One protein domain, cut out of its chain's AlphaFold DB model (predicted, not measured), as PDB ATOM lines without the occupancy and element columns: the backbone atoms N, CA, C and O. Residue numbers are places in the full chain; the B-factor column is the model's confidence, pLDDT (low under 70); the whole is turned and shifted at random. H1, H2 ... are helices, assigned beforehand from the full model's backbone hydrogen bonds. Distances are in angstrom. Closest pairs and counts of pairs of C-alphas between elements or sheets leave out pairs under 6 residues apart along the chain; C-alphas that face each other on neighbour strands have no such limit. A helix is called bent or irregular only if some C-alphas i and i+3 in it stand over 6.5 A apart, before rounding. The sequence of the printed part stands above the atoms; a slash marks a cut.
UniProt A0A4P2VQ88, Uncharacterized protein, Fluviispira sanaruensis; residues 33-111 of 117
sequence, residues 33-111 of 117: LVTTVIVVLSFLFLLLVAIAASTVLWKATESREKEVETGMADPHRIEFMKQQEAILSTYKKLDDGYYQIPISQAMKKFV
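This is residues 33 to 111 of the 117 residues of an uncharacterized protein of Fluviispira sanaruensis (UniProt A0A4P2VQ88). One long helix, H1, meets a shorter helix, H2, near its end, and the two make an open L; H1 is the long arm, and its residues 33 to 63 stick out free. Beyond the far end of H2 the backbone folds back on itself in a small loop, residues 90 to 102, where two short stretches pair, and the printed part then ends with a short helix, H3, that stands free of the rest. The printed part has 79 residues, with three named helices in the order H1, H2, H3 and no named strand, and its class is all helix. It is extended, with a radius of gyration of the C-alphas of 21.8 A, and the C-alphas span 65 by 34 by 27 A along their three main axes.

H1, residues 33 to 69, is the longest helix and touches no other helix. H2, residues 75 to 89, is close to H1 but not clearly touching it, with 1 pair of C-alphas within 8 A. That closest pair is Val 68 and Ile 78, whose C-alphas are 7.0 A apart. The lines of H1 and H2 stand at 89 degrees, about perpendicular, and their centres are 31.5 A apart. Residues 33 to 63 of H1 stand free, with no C-alpha 8 or more residues away along the chain within 10 A. After H2, residues 92 to 93 pair with residues 99 to 100, antiparallel, as a short pairing outside any named strand. H3, residues 103 to 111, touches no helix. H2 and H3 are apart, though they follow each other in the chain, and H1 and H3 are apart as well. Residues 103 to 111, which belong to H3, stand free. In H1, H2 and H3, every pair of O i and N i+4 inside the helix is within hydrogen-bond range. No helix is bent or irregular.

H1 has 37 residues, from Leu 33 to Glu 69, and measures 53.9 A from first to last C-alpha. It begins with C-alpha 33 at (-70.900, 17.565, -61.533) and ends with C-alpha 69 at (-28.586, 41.669, -38.414), with x, y and z all rising between these two points. H2 has 15 residues, from Pro 75 to Ser 89, and measures 20.9 A from first to last C-alpha. Its C-alpha 75 stands at (-24.029, 32.980, -31.210). H3 has 9 residues, from Ile 103 to Val 111, and is 12.2 A long by the same measure. It ends with C-alpha 111 at (-9.686, 11.938, -45.740).

The outline is elongated. The two C-alphas farthest apart in the domain are those of Leu 33 and Ser 104, 65.1 A apart, and the first and last printed C-alphas, those of Leu 33 and Val 111, are 63.5 A apart. The printed part runs from residue 33 to residue 111 without a cut, within a full chain of 117 residues. The link from H1 to H2 is tight, with 5 residues between them, and the link from H2 to H3 is long, with 13 residues, 90 to 102. The C-alphas of residues 90 to 102 lie 15 to 25 A from the mean of all C-alphas. The mean pLDDT of the printed part is 79.7. The model's confidence is low, under 70, for 14 residues: 62 to 73, of which 62 to 69 belong to H1, and residues 75 and 77, which belong to H2. The mean pLDDT is 82 for H1, 76 for H2 and 81 for H3.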
ATOM      1  N   LEU A  33     -70.817  16.193 -62.031       74.38
ATOM      2  CA  LEU A  33     -70.900  17.565 -61.533       74.38
ATOM      3  C   LEU A  33     -70.369  17.698 -60.102       74.38
ATOM      4  O   LEU A  33     -69.586  18.601 -59.825       74.38
ATOM      5  N   VAL A  34     -70.746  16.790 -59.204       80.81
ATOM      6  CA  VAL A  34     -70.325  16.825 -57.797       80.81
ATOM      7  C   VAL A  34     -68.828  16.560 -57.689       80.81
ATOM      8  O   VAL A  34     -68.125  17.301 -57.003       80.81
ATOM      9  N   THR A  35     -68.309  15.566 -58.416       84.00
ATOM     10  CA  THR A  35     -66.868  15.275 -58.420       84.00
ATOM     11  C   THR A  35     -66.063  16.445 -58.981       84.00
ATOM     12  O   THR A  35     -65.040  16.812 -58.410       84.00
ATOM     13  N   THR A  36     -66.542  17.091 -60.048       85.31
ATOM     14  CA  THR A  36     -65.870  18.258 -60.645       85.31
ATOM     15  C   THR A  36     -65.837  19.441 -59.680       85.31
ATOM     16  O   THR A  36     -64.789  20.063 -59.506       85.31
ATOM     17  N   VAL A  37     -66.948  19.725 -58.993       88.25
ATOM     18  CA  VAL A  37     -67.014  20.793 -57.983       88.25
ATOM     19  C   VAL A  37     -66.040  20.522 -56.836       88.25
ATOM     20  O   VAL A  37     -65.297  21.420 -56.444       88.25
ATOM     21  N   ILE A  38     -65.979  19.283 -56.339       88.94
ATOM     22  CA  ILE A  38     -65.040  18.899 -55.277       88.94
ATOM     23  C   ILE A  38     -63.592  19.100 -55.737       88.94
ATOM     24  O   ILE A  38     -62.802  19.678 -54.993       88.94
ATOM     25  N   VAL A  39     -63.235  18.684 -56.954       92.12
ATOM     26  CA  VAL A  39     -61.871  18.851 -57.489       92.12
ATOM     27  C   VAL A  39     -61.490  20.330 -57.589       92.12
ATOM     28  O   VAL A  39     -60.407  20.709 -57.142       92.12
ATOM     29  N   VAL A  40     -62.382  21.182 -58.101       93.25
ATOM     30  CA  VAL A  40     -62.133  22.630 -58.210       93.25
ATOM     31  C   VAL A  40     -61.959  23.265 -56.829       93.25
ATOM     32  O   VAL A  40     -61.009  24.017 -56.615       93.25
ATOM     33  N   LEU A  41     -62.824  22.932 -55.866       92.88
ATOM     34  CA  LEU A  41     -62.711  23.436 -54.494       92.88
ATOM     35  C   LEU A  41     -61.430  22.952 -53.806       92.88
ATOM     36  O   LEU A  41     -60.770  23.729 -53.120       92.88
ATOM     37  N   SER A  42     -61.044  21.697 -54.035       93.06
ATOM     38  CA  SER A  42     -59.800  21.123 -53.510       93.06
ATOM     39  C   SER A  42     -58.581  21.862 -54.058       93.06
ATOM     40  O   SER A  42     -57.663  22.196 -53.312       93.06
ATOM     41  N   PHE A  43     -58.585  22.174 -55.355       94.31
ATOM     42  CA  PHE A  43     -57.508  22.922 -55.990       94.31
ATOM     43  C   PHE A  43     -57.400  24.355 -55.447       94.31
ATOM     44  O   PHE A  43     -56.305  24.816 -55.122       94.31
ATOM     45  N   LEU A  44     -58.533  25.042 -55.274       95.19
ATOM     46  CA  LEU A  44     -58.570  26.371 -54.658       95.19
ATOM     47  C   LEU A  44     -58.055  26.347 -53.214       95.19
ATOM     48  O   LEU A  44     -57.306  27.235 -52.811       95.19
ATOM     49  N   PHE A  45     -58.406  25.314 -52.450       94.75
ATOM     50  CA  PHE A  45     -57.898  25.137 -51.094       94.75
ATOM     51  C   PHE A  45     -56.371  24.979 -51.076       94.75
ATOM     52  O   PHE A  45     -55.696  25.660 -50.303       94.75
ATOM     53  N   LEU A  46     -55.808  24.152 -51.963       93.88
ATOM     54  CA  LEU A  46     -54.354  23.992 -52.082       93.88
ATOM     55  C   LEU A  46     -53.652  25.305 -52.449       93.88
ATOM     56  O   LEU A  46     -52.598  25.606 -51.894       93.88
ATOM     57  N   LEU A  47     -54.252  26.115 -53.327       93.56
ATOM     58  CA  LEU A  47     -53.747  27.447 -53.664       93.56
ATOM     59  C   LEU A  47     -53.686  28.368 -52.441       93.56
ATOM     60  O   LEU A  47     -52.670  29.024 -52.214       93.56
ATOM     61  N   LEU A  48     -54.740  28.395 -51.622       92.94
ATOM     62  CA  LEU A  48     -54.761  29.199 -50.398       92.94
ATOM     63  C   LEU A  48     -53.705  28.735 -49.390       92.94
ATOM     64  O   LEU A  48     -53.009  29.567 -48.807       92.94
ATOM     65  N   VAL A  49     -53.543  27.420 -49.220       92.75
ATOM     66  CA  VAL A  49     -52.497  26.851 -48.358       92.75
ATOM     67  C   VAL A  49     -51.109  27.232 -48.868       92.75
ATOM     68  O   VAL A  49     -50.265  27.625 -48.066       92.75
ATOM     69  N   ALA A  50     -50.873  27.181 -50.180       91.12
ATOM     70  CA  ALA A  50     -49.597  27.573 -50.771       91.12
ATOM     71  C   ALA A  50     -49.270  29.051 -50.507       91.12
ATOM     72  O   ALA A  50     -48.154  29.357 -50.093       91.12
ATOM     73  N   ILE A  51     -50.245  29.953 -50.669       89.56
ATOM     74  CA  ILE A  51     -50.079  31.392 -50.400       89.56
ATOM     75  C   ILE A  51     -49.817  31.650 -48.910       89.56
ATOM     76  O   ILE A  51     -48.946  32.447 -48.546       89.56
ATOM     77  N   ALA A  52     -50.555  30.980 -48.023       88.44
ATOM     78  CA  ALA A  52     -50.341  31.105 -46.586       88.44
ATOM     79  C   ALA A  52     -48.949  30.586 -46.192       88.44
ATOM     80  O   ALA A  52     -48.209  31.280 -45.495       88.44
ATOM     81  N   ALA A  53     -48.561  29.412 -46.694       86.75
ATOM     82  CA  ALA A  53     -47.257  28.814 -46.442       86.75
ATOM     83  C   ALA A  53     -46.119  29.694 -46.964       86.75
ATOM     84  O   ALA A  53     -45.166  29.929 -46.225       86.75
ATOM     85  N   SER A  54     -46.225  30.241 -48.179       82.62
ATOM     86  CA  SER A  54     -45.209  31.141 -48.735       82.62
ATOM     87  C   SER A  54     -45.088  32.427 -47.922       82.62
ATOM     88  O   SER A  54     -43.981  32.884 -47.663       82.62
ATOM     89  N   THR A  55     -46.210  32.983 -47.460       82.62
ATOM     90  CA  THR A  55     -46.222  34.192 -46.622       82.62
ATOM     91  C   THR A  55     -45.593  33.932 -45.255       82.62
ATOM     92  O   THR A  55     -44.815  34.748 -44.762       82.62
ATOM     93  N   VAL A  56     -45.897  32.786 -44.640       82.94
ATOM     94  CA  VAL A  56     -45.296  32.374 -43.365       82.94
ATOM     95  C   VAL A  56     -43.804  32.103 -43.537       82.94
ATOM     96  O   VAL A  56     -43.020  32.592 -42.729       82.94
ATOM     97  N   LEU A  57     -43.391  31.395 -44.596       82.31
ATOM     98  CA  LEU A  57     -41.975  31.161 -44.896       82.31
ATOM     99  C   LEU A  57     -41.228  32.473 -45.117       82.31
ATOM    100  O   LEU A  57     -40.131  32.642 -44.589       82.31
ATOM    101  N   TRP A  58     -41.825  33.399 -45.867       79.69
ATOM    102  CA  TRP A  58     -41.247  34.713 -46.124       79.69
ATOM    103  C   TRP A  58     -41.037  35.475 -44.819       79.69
ATOM    104  O   TRP A  58     -39.919  35.878 -44.514       79.69
ATOM    105  N   LYS A  59     -42.081  35.589 -43.988       74.19
ATOM    106  CA  LYS A  59     -41.984  36.262 -42.686       74.19
ATOM    107  C   LYS A  59     -41.011  35.579 -41.729       74.19
ATOM    108  O   LYS A  59     -40.299  36.263 -41.001       74.19
ATOM    109  N   ALA A  60     -40.965  34.249 -41.720       71.25
ATOM    110  CA  ALA A  60     -40.011  33.500 -40.910       71.25
ATOM    111  C   ALA A  60     -38.570  33.729 -41.385       71.25
ATOM    112  O   ALA A  60     -37.669  33.863 -40.561       71.25
ATOM    113  N   THR A  61     -38.356  33.813 -42.697       72.00
ATOM    114  CA  THR A  61     -37.051  34.134 -43.289       72.00
ATOM    115  C   THR A  61     -36.633  35.556 -42.936       72.00
ATOM    116  O   THR A  61     -35.541  35.743 -42.414       72.00
ATOM    117  N   GLU A  62     -37.529  36.530 -43.099       69.56
ATOM    118  CA  GLU A  62     -37.273  37.937 -42.772       69.56
ATOM    119  C   GLU A  62     -36.993  38.135 -41.272       69.56
ATOM    120  O   GLU A  62     -36.079  38.862 -40.897       69.56
ATOM    121  N   SER A  63     -37.733  37.451 -40.392       64.94
ATOM    122  CA  SER A  63     -37.472  37.469 -38.945       64.94
ATOM    123  C   SER A  63     -36.091  36.903 -38.619       64.94
ATOM    124  O   SER A  63     -35.367  37.472 -37.810       64.94
ATOM    125  N   ARG A  64     -35.703  35.803 -39.273       64.56
ATOM    126  CA  ARG A  64     -34.400  35.158 -39.064       64.56
ATOM    127  C   ARG A  64     -33.239  35.983 -39.604       64.56
ATOM    128  O   ARG A  64     -32.157  35.919 -39.032       64.56
ATOM    129  N   GLU A  65     -33.440  36.708 -40.697       64.94
ATOM    130  CA  GLU A  65     -32.446  37.629 -41.252       64.94
ATOM    131  C   GLU A  65     -32.262  38.837 -40.327       64.94
ATOM    132  O   GLU A  65     -31.134  39.163 -39.956       64.94
ATOM    133  N   LYS A  66     -33.366  39.403 -39.820       66.06
ATOM    134  CA  LYS A  66     -33.337  40.484 -38.824       66.06
ATOM    135  C   LYS A  66     -32.697  40.069 -37.504       66.06
ATOM    136  O   LYS A  66     -31.987  40.867 -36.904       66.06
ATOM    137  N   GLU A  67     -32.910  38.844 -37.028       62.12
ATOM    138  CA  GLU A  67     -32.234  38.328 -35.825       62.12
ATOM    139  C   GLU A  67     -30.709  38.275 -36.001       62.12
ATOM    140  O   GLU A  67     -29.967  38.579 -35.066       62.12
ATOM    141  N   VAL A  68     -30.229  37.925 -37.199       64.25
ATOM    142  CA  VAL A  68     -28.795  37.916 -37.523       64.25
ATOM    143  C   VAL A  68     -28.251  39.344 -37.620       64.25
ATOM    144  O   VAL A  68     -27.205  39.626 -37.041       64.25
ATOM    145  N   GLU A  69     -28.975  40.256 -38.274       63.31
ATOM    146  CA  GLU A  69     -28.586  41.669 -38.414       63.31
ATOM    147  C   GLU A  69     -28.563  42.413 -37.067       63.31
ATOM    148  O   GLU A  69     -27.652  43.189 -36.786       63.31
ATOM    149  N   THR A  70     -29.537  42.140 -36.195       66.44
ATOM    150  CA  THR A  70     -29.642  42.756 -34.860       66.44
ATOM    151  C   THR A  70     -28.741  42.101 -33.810       66.44
ATOM    152  O   THR A  70     -28.709  42.553 -32.665       66.44
ATOM    153  N   GLY A  71     -28.004  41.043 -34.172       62.97
ATOM    154  CA  GLY A  71     -27.104  40.328 -33.266       62.97
ATOM    155  C   GLY A  71     -27.813  39.542 -32.157       62.97
ATOM    156  O   GLY A  71     -27.161  39.133 -31.199       62.97
ATOM    157  N   MET A  72     -29.130  39.332 -32.269       67.75
ATOM    158  CA  MET A  72     -29.913  38.500 -31.345       67.75
ATOM    159  C   MET A  72     -29.992  37.030 -31.780       67.75
ATOM    160  O   MET A  72     -30.528  36.198 -31.048       67.75
ATOM    161  N   ALA A  73     -29.474  36.695 -32.964       66.06
ATOM    162  CA  ALA A  73     -29.353  35.317 -33.408       66.06
ATOM    163  C   ALA A  73     -28.388  34.528 -32.511       66.06
ATOM    164  O   ALA A  73     -27.429  35.067 -31.961       66.06
ATOM    165  N   ASP A  74     -28.646  33.224 -32.399       72.75
ATOM    166  CA  ASP A  74     -27.820  32.291 -31.635       72.75
ATOM    167  C   ASP A  74     -26.322  32.474 -31.976       72.75
ATOM    168  O   ASP A  74     -25.951  32.376 -33.156       72.75
ATOM    169  N   PRO A  75     -25.450  32.735 -30.982       66.88
ATOM    170  CA  PRO A  75     -24.029  32.980 -31.210       66.88
ATOM    171  C   PRO A  75     -23.335  31.829 -31.949       66.88
ATOM    172  O   PRO A  75     -22.481  32.091 -32.797       66.88
ATOM    173  N   HIS A  76     -23.742  30.573 -31.723       72.62
ATOM    174  CA  HIS A  76     -23.195  29.431 -32.465       72.62
ATOM    175  C   HIS A  76     -23.551  29.481 -33.949       72.62
ATOM    176  O   HIS A  76     -22.754  29.095 -34.807       72.62
ATOM    177  N   ARG A  77     -24.742  29.981 -34.274       67.19
ATOM    178  CA  ARG A  77     -25.206  30.107 -35.653       67.19
ATOM    179  C   ARG A  77     -24.521  31.268 -36.368       67.19
ATOM    180  O   ARG A  77     -24.142  31.110 -37.525       67.19
ATOM    181  N   ILE A  78     -24.321  32.399 -35.689       73.31
ATOM    182  CA  ILE A  78     -23.556  33.535 -36.229       73.31
ATOM    183  C   ILE A  78     -22.112  33.107 -36.511       73.31
ATOM    184  O   ILE A  78     -21.588  33.371 -37.594       73.31
ATOM    185  N   GLU A  79     -21.478  32.403 -35.570       76.94
ATOM    186  CA  GLU A  79     -20.118  31.899 -35.750       76.94
ATOM    187  C   GLU A  79     -20.035  30.902 -36.910       76.94
ATOM    188  O   GLU A  79     -19.139  31.016 -37.746       76.94
ATOM    189  N   PHE A  80     -21.004  29.992 -37.026       77.31
ATOM    190  CA  PHE A  80     -21.089  29.065 -38.152       77.31
ATOM    191  C   PHE A  80     -21.212  29.794 -39.497       77.31
ATOM    192  O   PHE A  80     -20.477  29.474 -40.430       77.31
ATOM    193  N   MET A  81     -22.091  30.798 -39.608       76.25
ATOM    194  CA  MET A  81     -22.233  31.572 -40.849       76.25
ATOM    195  C   MET A  81     -20.951  32.333 -41.190       76.25
ATOM    196  O   MET A  81     -20.510  32.307 -42.337       76.25
ATOM    197  N   LYS A  82     -20.295  32.929 -40.190       78.81
ATOM    198  CA  LYS A  82     -19.016  33.625 -40.365       78.81
ATOM    199  C   LYS A  82     -17.893  32.678 -40.796       78.81
ATOM    200  O   LYS A  82     -17.100  33.019 -41.671       78.81
ATOM    201  N   GLN A  83     -17.823  31.480 -40.215       80.00
ATOM    202  CA  GLN A  83     -16.876  30.443 -40.631       80.00
ATOM    203  C   GLN A  83     -17.163  29.976 -42.061       80.00
ATOM    204  O   GLN A  83     -16.237  29.811 -42.853       80.00
ATOM    205  N   GLN A  84     -18.437  29.804 -42.416       77.81
ATOM    206  CA  GLN A  84     -18.839  29.409 -43.761       77.81
ATOM    207  C   GLN A  84     -18.479  30.483 -44.795       77.81
ATOM    208  O   GLN A  84     -17.927  30.149 -45.839       77.81
ATOM    209  N   GLU A  85     -18.697  31.762 -44.497       79.31
ATOM    210  CA  GLU A  85     -18.296  32.880 -45.355       79.31
ATOM    211  C   GLU A  85     -16.766  32.983 -45.503       79.31
ATOM    212  O   GLU A  85     -16.250  33.166 -46.608       79.31
ATOM    213  N   ALA A  86     -16.010  32.772 -44.421       79.69
ATOM    214  CA  ALA A  86     -14.546  32.720 -44.464       79.69
ATOM    215  C   ALA A  86     -14.020  31.555 -45.332       79.69
ATOM    216  O   ALA A  86     -13.033  31.689 -46.059       79.69
ATOM    217  N   ILE A  87     -14.701  30.409 -45.300       79.19
ATOM    218  CA  ILE A  87     -14.382  29.253 -46.146       79.19
ATOM    219  C   ILE A  87     -14.787  29.511 -47.606       79.19
ATOM    220  O   ILE A  87     -14.049  29.180 -48.525       79.19
ATOM    221  N   LEU A  88     -15.941  30.128 -47.854       76.62
ATOM    222  CA  LEU A  88     -16.407  30.415 -49.213       76.62
ATOM    223  C   LEU A  88     -15.579  31.509 -49.896       76.62
ATOM    224  O   LEU A  88     -15.306  31.413 -51.088       76.62
ATOM    225  N   SER A  89     -15.122  32.514 -49.149       76.81
ATOM    226  CA  SER A  89     -14.243  33.576 -49.662       76.81
ATOM    227  C   SER A  89     -12.839  33.090 -50.035       76.81
ATOM    228  O   SER A  89     -12.163  33.739 -50.830       76.81
ATOM    229  N   THR A  90     -12.406  31.930 -49.528       80.19
ATOM    230  CA  THR A  90     -11.161  31.281 -49.973       80.19
ATOM    231  C   THR A  90     -11.321  30.512 -51.289       80.19
ATOM    232  O   THR A  90     -10.320  30.098 -51.878       80.19
ATOM    233  N   TYR A  91     -12.550  30.347 -51.785       80.00
ATOM    234  CA  TYR A  91     -12.845  29.705 -53.062       80.00
ATOM    235  C   TYR A  91     -13.083  30.725 -54.172       80.00
ATOM    236  O   TYR A  91     -13.639  31.802 -53.962       80.00
ATOM    237  N   LYS A  92     -12.689  30.365 -55.397       81.12
ATOM    238  CA  LYS A  92     -12.976  31.191 -56.571       81.12
ATOM    239  C   LYS A  92     -14.476  31.122 -56.855       81.12
ATOM    240  O   LYS A  92     -14.982  30.047 -57.165       81.12
ATOM    241  N   LYS A  93     -15.174  32.253 -56.765       82.94
ATOM    242  CA  LYS A  93     -16.572  32.359 -57.198       82.94
ATOM    243  C   LYS A  93     -16.630  32.306 -58.728       82.94
ATOM    244  O   LYS A  93     -15.864  33.002 -59.393       82.94
ATOM    245  N   LEU A  94     -17.479  31.441 -59.268       84.12
ATOM    246  CA  LEU A  94     -17.783  31.355 -60.693       84.12
ATOM    247  C   LEU A  94     -18.886  32.361 -61.055       84.12
ATOM    248  O   LEU A  94     -19.651  32.809 -60.197       84.12
ATOM    249  N   ASP A  95     -18.980  32.690 -62.342       83.94
ATOM    250  CA  ASP A  95     -19.954  33.655 -62.873       83.94
ATOM    251  C   ASP A  95     -21.413  33.174 -62.755       83.94
ATOM    252  O   ASP A  95     -22.341  33.978 -62.763       83.94
ATOM    253  N   ASP A  96     -21.622  31.867 -62.593       83.69
ATOM    254  CA  ASP A  96     -22.922  31.224 -62.365       83.69
ATOM    255  C   ASP A  96     -23.362  31.233 -60.885       83.69
ATOM    256  O   ASP A  96     -24.443  30.753 -60.547       83.69
ATOM    257  N   GLY A  97     -22.540  31.801 -59.997       75.06
ATOM    258  CA  GLY A  97     -22.818  31.905 -58.567       75.06
ATOM    259  C   GLY A  97     -22.334  30.722 -57.726       75.06
ATOM    260  O   GLY A  97     -22.465  30.787 -56.501       75.06
ATOM    261  N   TYR A  98     -21.737  29.686 -58.325       82.31
ATOM    262  CA  TYR A  98     -21.114  28.582 -57.586       82.31
ATOM    263  C   TYR A  98     -19.679  28.915 -57.143       82.31
ATOM    264  O   TYR A  98     -19.074  29.895 -57.576       82.31
ATOM    265  N   TYR A  99     -19.113  28.093 -56.255       81.06
ATOM    266  CA  TYR A  99     -17.741  28.241 -55.759       81.06
ATOM    267  C   TYR A  99     -16.872  27.065 -56.211       81.06
ATOM    268  O   TYR A  99     -17.223  25.902 -56.005       81.06
ATOM    269  N   GLN A 100     -15.710  27.359 -56.796       82.06
ATOM    270  CA  GLN A 100     -14.729  26.352 -57.183       82.06
ATOM    271  C   GLN A 100     -13.913  25.932 -55.962       82.06
ATOM    272  O   GLN A 100     -13.042  26.674 -55.503       82.06
ATOM    273  N   ILE A 101     -14.160  24.722 -55.464       81.00
ATOM    274  CA  ILE A 101     -13.367  24.131 -54.384       81.00
ATOM    275  C   ILE A 101     -12.109  23.490 -54.994       81.00
ATOM    276  O   ILE A 101     -12.231  22.584 -55.822       81.00
ATOM    277  N   PRO A 102     -10.888  23.906 -54.606       81.06
ATOM    278  CA  PRO A 102      -9.665  23.246 -55.039       81.06
ATOM    279  C   PRO A 102      -9.651  21.772 -54.619       81.06
ATOM    280  O   PRO A 102      -9.925  21.444 -53.462       81.06
ATOM    281  N   ILE A 103      -9.253  20.886 -55.537       78.31
ATOM    282  CA  ILE A 103      -9.218  19.427 -55.322       78.31
ATOM    283  C   ILE A 103      -8.390  19.053 -54.083       78.31
ATOM    284  O   ILE A 103      -8.760  18.145 -53.345       78.31
ATOM    285  N   SER A 104      -7.306  19.782 -53.800       79.12
ATOM    286  CA  SER A 104      -6.471  19.566 -52.611       79.12
ATOM    287  C   SER A 104      -7.234  19.752 -51.296       79.12
ATOM    288  O   SER A 104      -7.022  18.999 -50.346       79.12
ATOM    289  N   GLN A 105      -8.153  20.718 -51.236       79.12
ATOM    290  CA  GLN A 105      -8.998  20.932 -50.062       79.12
ATOM    291  C   GLN A 105     -10.143  19.918 -49.988       79.12
ATOM    292  O   GLN A 105     -10.450  19.438 -48.898       79.12
ATOM    293  N   ALA A 106     -10.732  19.555 -51.131       79.62
ATOM    294  CA  ALA A 106     -11.755  18.512 -51.198       79.62
ATOM    295  C   ALA A 106     -11.208  17.158 -50.715       79.62
ATOM    296  O   ALA A 106     -11.827  16.499 -49.884       79.62
ATOM    297  N   MET A 107      -9.998  16.794 -51.152       81.38
ATOM    298  CA  MET A 107      -9.323  15.563 -50.735       81.38
ATOM    299  C   MET A 107      -9.005  15.564 -49.236       81.38
ATOM    300  O   MET A 107      -9.197  14.558 -48.559       81.38
ATOM    301  N   LYS A 108      -8.574  16.707 -48.687       82.38
ATOM    302  CA  LYS A 108      -8.312  16.841 -47.249       82.38
ATOM    303  C   LYS A 108      -9.579  16.626 -46.413       82.38
ATOM    304  O   LYS A 108      -9.509  15.924 -45.409       82.38
ATOM    305  N   LYS A 109     -10.722  17.188 -46.833       79.94
ATOM    306  CA  LYS A 109     -12.015  16.970 -46.160       79.94
ATOM    307  C   LYS A 109     -12.466  15.512 -46.248       79.94
ATOM    308  O   LYS A 109     -12.838  14.944 -45.231       79.94
ATOM    309  N   PHE A 110     -12.338  14.893 -47.420       82.44
ATOM    310  CA  PHE A 110     -12.684  13.485 -47.616       82.44
ATOM    311  C   PHE A 110     -11.876  12.554 -46.698       82.44
ATOM    312  O   PHE A 110     -12.443  11.714 -46.006       82.44
ATOM    313  N   VAL A 111     -10.552  12.735 -46.628       84.12
ATOM    314  CA  VAL A 111      -9.686  11.938 -45.740       84.12
ATOM    315  C   VAL A 111     -10.016  12.180 -44.264       84.12
ATOM    316  O   VAL A 111      -9.977  11.253 -43.461       84.12
TER     317      VAL A 111